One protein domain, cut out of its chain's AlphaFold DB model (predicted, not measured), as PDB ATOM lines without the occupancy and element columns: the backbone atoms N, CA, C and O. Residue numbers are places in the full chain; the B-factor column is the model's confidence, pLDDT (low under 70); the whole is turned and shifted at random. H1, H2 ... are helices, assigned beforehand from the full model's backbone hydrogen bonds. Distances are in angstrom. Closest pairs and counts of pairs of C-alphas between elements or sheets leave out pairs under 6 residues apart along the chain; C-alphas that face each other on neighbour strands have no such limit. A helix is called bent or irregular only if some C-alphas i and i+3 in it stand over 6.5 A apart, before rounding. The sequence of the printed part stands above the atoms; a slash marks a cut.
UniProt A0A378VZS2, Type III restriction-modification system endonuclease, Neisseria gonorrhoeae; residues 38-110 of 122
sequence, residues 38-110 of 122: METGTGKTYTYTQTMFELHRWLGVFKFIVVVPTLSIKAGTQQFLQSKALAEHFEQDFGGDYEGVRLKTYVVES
ATOM      1  N   MET A  38     -24.264  22.813 -11.059       96.56
ATOM      2  CA  MET A  38     -24.941  21.613 -10.566       96.56
ATOM      3  C   MET A  38     -26.067  22.007  -9.612       96.56
ATOM      4  O   MET A  38     -25.860  22.820  -8.702       96.56
ATOM      5  N   GLU A  39     -27.222  21.362  -9.755       96.75
ATOM      6  CA  GLU A  39     -28.388  21.564  -8.888       96.75
ATOM      7  C   GLU A  39     -28.096  21.173  -7.426       96.75
ATOM      8  O   GLU A  39     -27.165  20.418  -7.120       96.75
ATOM      9  N   THR A  40     -28.826  21.732  -6.466       91.56
ATOM     10  CA  THR A  40     -28.737  21.319  -5.059       91.56
ATOM     11  C   THR A  40     -29.084  19.835  -4.890       91.56
ATOM     12  O   THR A  40     -29.884  19.274  -5.625       91.56
ATOM     13  N   GLY A  41     -28.401  19.151  -3.966       91.44
ATOM     14  CA  GLY A  41     -28.628  17.719  -3.728       91.44
ATOM     15  C   GLY A  41     -27.998  16.742  -4.737       91.44
ATOM     16  O   GLY A  41     -28.072  15.544  -4.505       91.44
ATOM     17  N   THR A  42     -27.308  17.198  -5.790       94.00
ATOM     18  CA  THR A  42     -26.697  16.313  -6.816       94.00
ATOM     19  C   THR A  42     -25.233  15.925  -6.557       94.00
ATOM     20  O   THR A  42     -24.536  15.472  -7.457       94.00
ATOM     21  N   GLY A  43     -24.723  16.109  -5.334       94.56
ATOM     22  CA  GLY A  43     -23.385  15.613  -4.983       94.56
ATOM     23  C   GLY A  43     -22.207  16.476  -5.459       94.56
ATOM     24  O   GLY A  43     -21.121  15.952  -5.703       94.56
ATOM     25  N   LYS A  44     -22.370  17.806  -5.530       96.25
ATOM     26  CA  LYS A  44     -21.273  18.765  -5.807       96.25
ATOM     27  C   LYS A  44     -19.997  18.494  -4.994       96.25
ATOM     28  O   LYS A  44     -18.901  18.521  -5.545       96.25
ATOM     29  N   THR A  45     -20.153  18.201  -3.698       95.25
ATOM     30  CA  THR A  45     -19.049  17.900  -2.769       95.25
ATOM     31  C   THR A  45     -18.251  16.672  -3.193       95.25
ATOM     32  O   THR A  45     -17.023  16.705  -3.234       95.25
ATOM     33  N   TYR A  46     -18.950  15.600  -3.563       95.00
ATOM     34  CA  TYR A  46     -18.325  14.389  -4.078       95.00
ATOM     35  C   TYR A  46     -17.634  14.659  -5.421       95.00
ATOM     36  O   TYR A  46     -16.475  14.298  -5.597       95.00
ATOM     37  N   THR A  47     -18.296  15.390  -6.321       95.94
ATOM     38  CA  THR A  47     -17.797  15.679  -7.676       95.94
ATOM     39  C   THR A  47     -16.454  16.413  -7.664       95.94
ATOM     40  O   THR A  47     -15.506  15.969  -8.316       95.94
ATOM     41  N   TYR A  48     -16.314  17.502  -6.893       95.75
ATOM     42  CA  TYR A  48     -15.014  18.183  -6.816       95.75
ATOM     43  C   TYR A  48     -13.964  17.335  -6.095       95.75
ATOM     44  O   TYR A  48     -12.782  17.457  -6.393       95.75
ATOM     45  N   THR A  49     -14.371  16.470  -5.158       94.50
ATOM     46  CA  THR A  49     -13.437  15.601  -4.435       94.50
ATOM     47  C   THR A  49     -12.869  14.554  -5.382       94.50
ATOM     48  O   THR A  49     -11.654  14.439  -5.492       94.50
ATOM     49  N   GLN A  50     -13.724  13.879  -6.153       92.88
ATOM     50  CA  GLN A  50     -13.297  12.976  -7.219       92.88
ATOM     51  C   GLN A  50     -12.385  13.691  -8.219       92.88
ATOM     52  O   GLN A  50     -11.342  13.164  -8.584       92.88
ATOM     53  N   THR A  51     -12.720  14.928  -8.594       94.38
ATOM     54  CA  THR A  51     -11.872  15.737  -9.483       94.38
ATOM     55  C   THR A  51     -10.475  15.967  -8.891       94.38
ATOM     56  O   THR A  51      -9.494  15.905  -9.624       94.38
ATOM     57  N   MET A  52     -10.337  16.186  -7.576       94.12
ATOM     58  CA  MET A  52      -9.020  16.309  -6.924       94.12
ATOM     59  C   MET A  52      -8.202  15.016  -7.022       94.12
ATOM     60  O   MET A  52      -7.004  15.085  -7.292       94.12
ATOM     61  N   PHE A  53      -8.834  13.853  -6.834       91.81
ATOM     62  CA  PHE A  53      -8.184  12.549  -7.008       91.81
ATOM     63  C   PHE A  53      -7.751  12.327  -8.465       91.81
ATOM     64  O   PHE A  53      -6.589  12.007  -8.712       91.81
ATOM     65  N   GLU A  54      -8.626  12.597  -9.436       92.12
ATOM     66  CA  GLU A  54      -8.298  12.487 -10.865       92.12
ATOM     67  C   GLU A  54      -7.144  13.430 -11.249       92.12
ATOM     68  O   GLU A  54      -6.187  13.020 -11.902       92.12
ATOM     69  N   LEU A  55      -7.163  14.685 -10.790       93.31
ATOM     70  CA  LEU A  55      -6.068  15.632 -11.031       93.31
ATOM     71  C   LEU A  55      -4.750  15.171 -10.397       93.31
ATOM     72  O   LEU A  55      -3.682  15.407 -10.966       93.31
ATOM     73  N   HIS A  56      -4.805  14.505  -9.243       91.38
ATOM     74  CA  HIS A  56      -3.629  13.890  -8.642       91.38
ATOM     75  C   HIS A  56      -3.077  12.759  -9.508       91.38
ATOM     76  O   HIS A  56      -1.885  12.752  -9.807       91.38
ATOM     77  N   ARG A  57      -3.936  11.852  -9.973       88.88
ATOM     78  CA  ARG A  57      -3.542  10.718 -10.816       88.88
ATOM     79  C   ARG A  57      -2.989  11.148 -12.172       88.88
ATOM     80  O   ARG A  57      -1.935  10.670 -12.578       88.88
ATOM     81  N   TRP A  58      -3.688  12.034 -12.878       90.75
ATOM     82  CA  TRP A  58      -3.328  12.401 -14.250       90.75
ATOM     83  C   TRP A  58      -2.218  13.447 -14.323       90.75
ATOM     84  O   TRP A  58      -1.418  13.417 -15.257       90.75
ATOM     85  N   LEU A  59      -2.175  14.386 -13.372       91.81
ATOM     86  CA  LEU A  59      -1.295  15.560 -13.429       91.81
ATOM     87  C   LEU A  59      -0.366  15.699 -12.214       91.81
ATOM     88  O   LEU A  59       0.431  16.635 -12.163       91.81
ATOM     89  N   GLY A  60      -0.460  14.814 -11.219       91.56
ATOM     90  CA  GLY A  60       0.363  14.871 -10.009       91.56
ATOM     91  C   GLY A  60      -0.012  15.996  -9.041       91.56
ATOM     92  O   GLY A  60       0.735  16.253  -8.098       91.56
ATOM     93  N   VAL A  61      -1.139  16.692  -9.228       94.12
ATOM     94  CA  VAL A  61      -1.552  17.794  -8.340       94.12
ATOM     95  C   VAL A  61      -1.968  17.232  -6.981       94.12
ATOM     96  O   VAL A  61      -2.804  16.346  -6.904       94.12
ATOM     97  N   PHE A  62      -1.396  17.736  -5.888       93.06
ATOM     98  CA  PHE A  62      -1.583  17.138  -4.554       93.06
ATOM     99  C   PHE A  62      -1.932  18.149  -3.451       93.06
ATOM    100  O   PHE A  62      -2.029  17.790  -2.277       93.06
ATOM    101  N   LYS A  63      -2.103  19.431  -3.800       96.19
ATOM    102  CA  LYS A  63      -2.525  20.491  -2.875       96.19
ATOM    103  C   LYS A  63      -3.680  21.266  -3.482       96.19
ATOM    104  O   LYS A  63      -3.543  21.832  -4.561       96.19
ATOM    105  N   PHE A  64      -4.780  21.330  -2.743       96.94
ATOM    106  CA  PHE A  64      -6.009  21.996  -3.158       96.94
ATOM    107  C   PHE A  64      -6.502  22.914  -2.039       96.94
ATOM    108  O   PHE A  64      -6.299  22.628  -0.858       96.94
ATOM    109  N   ILE A  65      -7.149  24.017  -2.412       97.38
ATOM    110  CA  ILE A  65      -7.783  24.951  -1.478       97.38
ATOM    111  C   ILE A  65      -9.279  24.953  -1.779       97.38
ATOM    112  O   ILE A  65      -9.689  25.326  -2.875       97.38
ATOM    113  N   VAL A  66     -10.089  24.551  -0.800       96.50
ATOM    114  CA  VAL A  66     -11.552  24.589  -0.898       96.50
ATOM    115  C   VAL A  66     -12.056  25.806  -0.136       96.50
ATOM    116  O   VAL A  66     -11.982  25.856   1.092       96.50
ATOM    117  N   VAL A  67     -12.554  26.800  -0.868       96.69
ATOM    118  CA  VAL A  67     -13.146  28.010  -0.291       96.69
ATOM    119  C   VAL A  67     -14.654  27.821  -0.195       96.69
ATOM    120  O   VAL A  67     -15.306  27.445  -1.165       96.69
ATOM    121  N   VAL A  68     -15.214  28.082   0.984       96.00
ATOM    122  CA  VAL A  68     -16.643  27.910   1.273       96.00
ATOM    123  C   VAL A  68     -17.227  29.204   1.841       96.00
ATOM    124  O   VAL A  68     -16.540  29.893   2.597       96.00
ATOM    125  N   PRO A  69     -18.487  29.552   1.521       95.50
ATOM    126  CA  PRO A  69     -19.037  30.860   1.877       95.50
ATOM    127  C   PRO A  69     -19.522  30.949   3.331       95.50
ATOM    128  O   PRO A  69     -19.666  32.047   3.859       95.50
ATOM    129  N   THR A  70     -19.799  29.818   3.994       96.25
ATOM    130  CA  THR A  70     -20.367  29.801   5.354       96.25
ATOM    131  C   THR A  70     -19.722  28.748   6.251       96.25
ATOM    132  O   THR A  70     -19.186  27.741   5.784       96.25
ATOM    133  N   LEU A  71     -19.817  28.955   7.571       94.62
ATOM    134  CA  LEU A  71     -19.302  28.017   8.577       94.62
ATOM    135  C   LEU A  71     -20.007  26.655   8.531       94.62
ATOM    136  O   LEU A  71     -19.349  25.632   8.701       94.62
ATOM    137  N   SER A  72     -21.313  26.619   8.259       94.75
ATOM    138  CA  SER A  72     -22.062  25.361   8.152       94.75
ATOM    139  C   SER A  72     -21.593  24.526   6.962       94.75
ATOM    140  O   SER A  72     -21.396  23.320   7.092       94.75
ATOM    141  N   ILE A  73     -21.334  25.172   5.816       94.62
ATOM    142  CA  ILE A  73     -20.771  24.492   4.642       94.62
ATOM    143  C   ILE A  73     -19.336  24.036   4.932       94.62
ATOM    144  O   ILE A  73     -18.973  22.929   4.536       94.62
ATOM    145  N   LYS A  74     -18.544  24.826   5.675       95.69
ATOM    146  CA  LYS A  74     -17.205  24.424   6.142       95.69
ATOM    147  C   LYS A  74     -17.254  23.148   6.976       95.69
ATOM    148  O   LYS A  74     -16.524  22.212   6.673       95.69
ATOM    149  N   ALA A  75     -18.131  23.096   7.976       95.06
ATOM    150  CA  ALA A  75     -18.283  21.935   8.847       95.06
ATOM    151  C   ALA A  75     -18.727  20.688   8.065       95.06
ATOM    152  O   ALA A  75     -18.104  19.636   8.190       95.06
ATOM    153  N   GLY A  76     -19.745  20.817   7.205       95.31
ATOM    154  CA  GLY A  76     -20.231  19.704   6.383       95.31
ATOM    155  C   GLY A  76     -19.186  19.198   5.385       95.31
ATOM    156  O   GLY A  76     -18.985  17.994   5.247       95.31
ATOM    157  N   THR A  77     -18.462  20.115   4.739       96.19
ATOM    158  CA  THR A  77     -17.367  19.774   3.819       96.19
ATOM    159  C   THR A  77     -16.226  19.079   4.552       96.19
ATOM    160  O   THR A  77     -15.759  18.036   4.107       96.19
ATOM    161  N   GLN A  78     -15.803  19.608   5.702       95.38
ATOM    162  CA  GLN A  78     -14.770  18.990   6.526       95.38
ATOM    163  C   GLN A  78     -15.164  17.566   6.932       95.38
ATOM    164  O   GLN A  78     -14.358  16.651   6.773       95.38
ATOM    165  N   GLN A  79     -16.385  17.375   7.435       95.56
ATOM    166  CA  GLN A  79     -16.875  16.066   7.859       95.56
ATOM    167  C   GLN A  79     -16.889  15.069   6.697       95.56
ATOM    168  O   GLN A  79     -16.462  13.931   6.871       95.56
ATOM    169  N   PHE A  80     -17.340  15.497   5.516       95.31
ATOM    170  CA  PHE A  80     -17.344  14.666   4.317       95.31
ATOM    171  C   PHE A  80     -15.925  14.244   3.916       95.31
ATOM    172  O   PHE A  80     -15.650  13.051   3.798       95.31
ATOM    173  N   LEU A  81     -15.008  15.210   3.793       93.81
ATOM    174  CA  LEU A  81     -13.615  14.981   3.393       93.81
ATOM    175  C   LEU A  81     -12.821  14.130   4.397       93.81
ATOM    176  O   LEU A  81     -11.841  13.497   4.023       93.81
ATOM    177  N   GLN A  82     -13.217  14.121   5.671       93.62
ATOM    178  CA  GLN A  82     -12.595  13.314   6.731       93.62
ATOM    179  C   GLN A  82     -13.308  11.973   6.966       93.62
ATOM    180  O   GLN A  82     -12.921  11.221   7.863       93.62
ATOM    181  N   SER A  83     -14.372  11.677   6.216       93.31
ATOM    182  CA  SER A  83     -15.170  10.477   6.449       93.31
ATOM    183  C   SER A  83     -14.431   9.208   6.018       93.31
ATOM    184  O   SER A  83     -13.762   9.171   4.986       93.31
ATOM    185  N   LYS A  84     -14.579   8.139   6.811       88.88
ATOM    186  CA  LYS A  84     -13.996   6.827   6.488       88.88
ATOM    187  C   LYS A  84     -14.598   6.231   5.222       88.88
ATOM    188  O   LYS A  84     -13.855   5.730   4.397       88.88
ATOM    189  N   ALA A  85     -15.913   6.373   5.053       88.44
ATOM    190  CA  ALA A  85     -16.618   5.890   3.872       88.44
ATOM    191  C   ALA A  85     -16.050   6.489   2.577       88.44
ATOM    192  O   ALA A  85     -15.899   5.778   1.598       88.44
ATOM    193  N   LEU A  86     -15.677   7.775   2.581       87.88
ATOM    194  CA  LEU A  86     -15.013   8.400   1.438       87.88
ATOM    195  C   LEU A  86     -13.629   7.791   1.182       87.88
ATOM    196  O   LEU A  86     -13.288   7.511   0.040       87.88
ATOM    197  N   ALA A  87     -12.830   7.597   2.234       85.00
ATOM    198  CA  ALA A  87     -11.507   6.996   2.099       85.00
ATOM    199  C   ALA A  87     -11.591   5.561   1.551       85.00
ATOM    200  O   ALA A  87     -10.884   5.233   0.607       85.00
ATOM    201  N   GLU A  88     -12.500   4.751   2.095       86.06
ATOM    202  CA  GLU A  88     -12.760   3.380   1.646       86.06
ATOM    203  C   GLU A  88     -13.271   3.356   0.201       86.06
ATOM    204  O   GLU A  88     -12.753   2.589  -0.602       86.06
ATOM    205  N   HIS A  89     -14.205   4.245  -0.155       85.75
ATOM    206  CA  HIS A  89     -14.719   4.407  -1.520       85.75
ATOM    207  C   HIS A  89     -13.590   4.648  -2.527       85.75
ATOM    208  O   HIS A  89     -13.495   3.954  -3.531       85.75
ATOM    209  N   PHE A  90     -12.695   5.603  -2.256       81.88
ATOM    210  CA  PHE A  90     -11.600   5.907  -3.182       81.88
ATOM    211  C   PHE A  90     -10.483   4.852  -3.182       81.88
ATOM    212  O   PHE A  90      -9.866   4.651  -4.226       81.88
ATOM    213  N   GLU A  91     -10.238   4.157  -2.065       80.50
ATOM    214  CA  GLU A  91      -9.303   3.022  -2.017       80.50
ATOM    215  C   GLU A  91      -9.844   1.792  -2.777       80.50
ATOM    216  O   GLU A  91      -9.069   1.105  -3.441       80.50
ATOM    217  N   GLN A  92     -11.150   1.512  -2.702       76.81
ATOM    218  CA  GLN A  92     -11.761   0.285  -3.234       76.81
ATOM    219  C   GLN A  92     -12.265   0.425  -4.676       76.81
ATOM    220  O   GLN A  92     -11.949  -0.420  -5.516       76.81
ATOM    221  N   ASP A  93     -13.015   1.483  -4.993       66.94
ATOM    222  CA  ASP A  93     -13.774   1.566  -6.252       66.94
ATOM    223  C   ASP A  93     -12.905   1.876  -7.475       66.94
ATOM    224  O   ASP A  93     -13.323   1.663  -8.613       66.94
ATOM    225  N   PHE A  94     -11.672   2.335  -7.259       65.75
ATOM    226  CA  PHE A  94     -10.734   2.661  -8.335       65.75
ATOM    227  C   PHE A  94      -9.613   1.629  -8.498       65.75
ATOM    228  O   PHE A  94      -8.581   1.927  -9.093       65.75
ATOM    229  N   GLY A  95      -9.797   0.408  -7.986       60.66
ATOM    230  CA  GLY A  95      -8.999  -0.758  -8.390       60.66
ATOM    231  C   GLY A  95      -7.485  -0.626  -8.187       60.66
ATOM    232  O   GLY A  95      -6.721  -1.211  -8.951       60.66
ATOM    233  N   GLY A  96      -7.051   0.147  -7.190       65.81
ATOM    234  CA  GLY A  96      -5.639   0.407  -6.898       65.81
ATOM    235  C   GLY A  96      -5.052   1.662  -7.560       65.81
ATOM    236  O   GLY A  96      -3.958   2.080  -7.192       65.81
ATOM    237  N   ASP A  97      -5.782   2.338  -8.456       71.62
ATOM    238  CA  ASP A  97      -5.327   3.592  -9.086       71.62
ATOM    239  C   ASP A  97      -5.072   4.714  -8.062       71.62
ATOM    240  O   ASP A  97      -4.280   5.625  -8.307       71.62
ATOM    241  N   TYR A  98      -5.739   4.635  -6.906       74.50
ATOM    242  CA  TYR A  98      -5.563   5.531  -5.764       74.50
ATOM    243  C   TYR A  98      -4.986   4.818  -4.533       74.50
ATOM    244  O   TYR A  98      -5.096   5.331  -3.416       74.50
ATOM    245  N   GLU A  99      -4.364   3.647  -4.704       74.81
ATOM    246  CA  GLU A  99      -3.765   2.911  -3.590       74.81
ATOM    247  C   GLU A  99      -2.729   3.781  -2.861       74.81
ATOM    248  O   GLU A  99      -1.832   4.379  -3.457       74.81
ATOM    249  N   GLY A 100      -2.879   3.897  -1.540       77.25
ATOM    250  CA  GLY A 100      -1.996   4.712  -0.704       77.25
ATOM    251  C   GLY A 100      -2.232   6.226  -0.787       77.25
ATOM    252  O   GLY A 100      -1.604   6.972  -0.028       77.25
ATOM    253  N   VAL A 101      -3.157   6.704  -1.626       83.19
ATOM    254  CA  VAL A 101      -3.533   8.121  -1.679       83.19
ATOM    255  C   VAL A 101      -4.454   8.439  -0.507       83.19
ATOM    256  O   VAL A 101      -5.571   7.944  -0.406       83.19
ATOM    257  N   ARG A 102      -3.996   9.312   0.396       84.38
ATOM    258  CA  ARG A 102      -4.777   9.746   1.561       84.38
ATOM    259  C   ARG A 102      -5.032  11.239   1.522       84.38
ATOM    260  O   ARG A 102      -4.098  12.041   1.493       84.38
ATOM    261  N   LEU A 103      -6.304  11.616   1.614       89.12
ATOM    262  CA  LEU A 103      -6.683  13.015   1.739       89.12
ATOM    263  C   LEU A 103      -6.336  13.524   3.146       89.12
ATOM    264  O   LEU A 103      -6.888  13.070   4.148       89.12
ATOM    265  N   LYS A 104      -5.427  14.500   3.226       92.06
ATOM    266  CA  LYS A 104      -5.115  15.203   4.474       92.06
ATOM    267  C   LYS A 104      -5.735  16.595   4.467       92.06
ATOM    268  O   LYS A 104      -5.287  17.479   3.740       92.06
ATOM    269  N   THR A 105      -6.726  16.801   5.328       93.88
ATOM    270  CA  THR A 105      -7.470  18.065   5.418       93.88
ATOM    271  C   THR A 105      -6.860  19.001   6.460       93.88
ATOM    272  O   THR A 105      -6.708  18.624   7.622       93.88
ATOM    273  N   TYR A 106      -6.566  20.241   6.064       95.56
ATOM    274  CA  TYR A 106      -6.170  21.329   6.961       95.56
ATOM    275  C   TYR A 106      -7.285  22.371   7.004       95.56
ATOM    276  O   TYR A 106      -7.709  22.866   5.962       95.56
ATOM    277  N   VAL A 107      -7.764  22.700   8.204       95.00
ATOM    278  CA  VAL A 107      -8.902  23.609   8.385       95.00
ATOM    279  C   VAL A 107      -8.417  24.920   8.979       95.00
ATOM    280  O   VAL A 107      -7.759  24.937  10.018       95.00
ATOM    281  N   VAL A 108      -8.748  26.024   8.312       94.19
ATOM    282  CA  VAL A 108      -8.469  27.368   8.818       94.19
ATOM    283  C   VAL A 108      -9.579  27.768   9.786       94.19
ATOM    284  O   VAL A 108     -10.756  27.882   9.420       94.19
ATOM    285  N   GLU A 109      -9.191  27.973  11.041       89.62
ATOM    286  CA  GLU A 109     -10.053  28.482  12.101       89.62
ATOM    287  C   GLU A 109      -9.653  29.908  12.473       89.62
ATOM    288  O   GLU A 109      -8.471  30.254  12.511       89.62
ATOM    289  N   SER A 110     -10.645  30.741  12.783       86.69
ATOM    290  CA  SER A 110     -10.386  32.075  13.317       86.69
ATOM    291  C   SER A 110      -9.730  31.960  14.691       86.69
ATOM    292  O   SER A 110     -10.225  31.252  15.572       86.69
TER     293      SER A 110
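This is residues 38 to 110 of the 122 residues of the protein "Type III restriction-modification system endonuclease" of Neisseria gonorrhoeae (UniProt A0A378VZS2). Three helices stand with two long stretched-out runs of chain: H2 and H3 follow each other end to end with a corner between them, and H1 slants across on one side of that pair. One run, residues 60 to 70, leads back from the far end of H1 to the start of H2; the other, residues 98 to 110, leads back from beyond H3 past H2, and the first printed residues, of which 39 to 44 stand free, stick out. The printed part has 73 residues with three named helices, in the order H1, H2, H3, and no named strand. Its class is all helix, though under half of the residues, 36 of 73, are in named elements. The whole is compact, with a radius of gyration of the C-alphas of 12.8 A, and rounded, spanning 35 by 27 by 23 A.

Find C-alpha 44 at (-21.273, 18.765, -5.807); from there H1, the longest helix, runs through residues 44 to 59 over 21.6 A to C-alpha 59 at (-1.295, 15.560, -13.429). Look next at H2, residues 71 to 81, which covers 15.1 A from first to last C-alpha. H3, residues 84 to 92, measures 11.9 A and ends at C-alpha 92, at (-11.761, 0.285, -3.234).

Start from H1 and look at its residues 45 to 49, which alone touch H2. H1 and H2 only just touch, with 3 pairs of C-alphas within 8 A; the closest C-alphas are those of Thr 45 and Thr 77, 7.1 A apart. Their lines stand at a steep tilt of 51 degrees, and they run the same way. H1 and H3 are near each other, with 6 pairs of C-alphas within 10 A and no pair within 8 A. Move on to H2 and H3, which are close but not clearly touching: their closest C-alphas, those of Phe 80 and Leu 86, are 7.3 A apart. These two run the same way at a steep tilt of 40 degrees. Along the backbone of H1, H2 and H3, each O i to N i+4 pair is within hydrogen-bond range, and no helix is bent.

Look for the two C-alphas farthest apart at Gly 95 and Ser 110, 39.4 A from each other. The printed part, residues 38 to 110 of a chain of 122, has no cut. The link from H1 to H2 is long, with 11 residues, and the link from H2 to H3 is tight, with 2 residues. After H3, residues 93 to 110 hold no named element; their C-alphas lie 7 to 22 A from the mean of the C-alphas. The mean pLDDT of the printed part is 89.9, and the model's confidence is under 70 at residues 93 to 96.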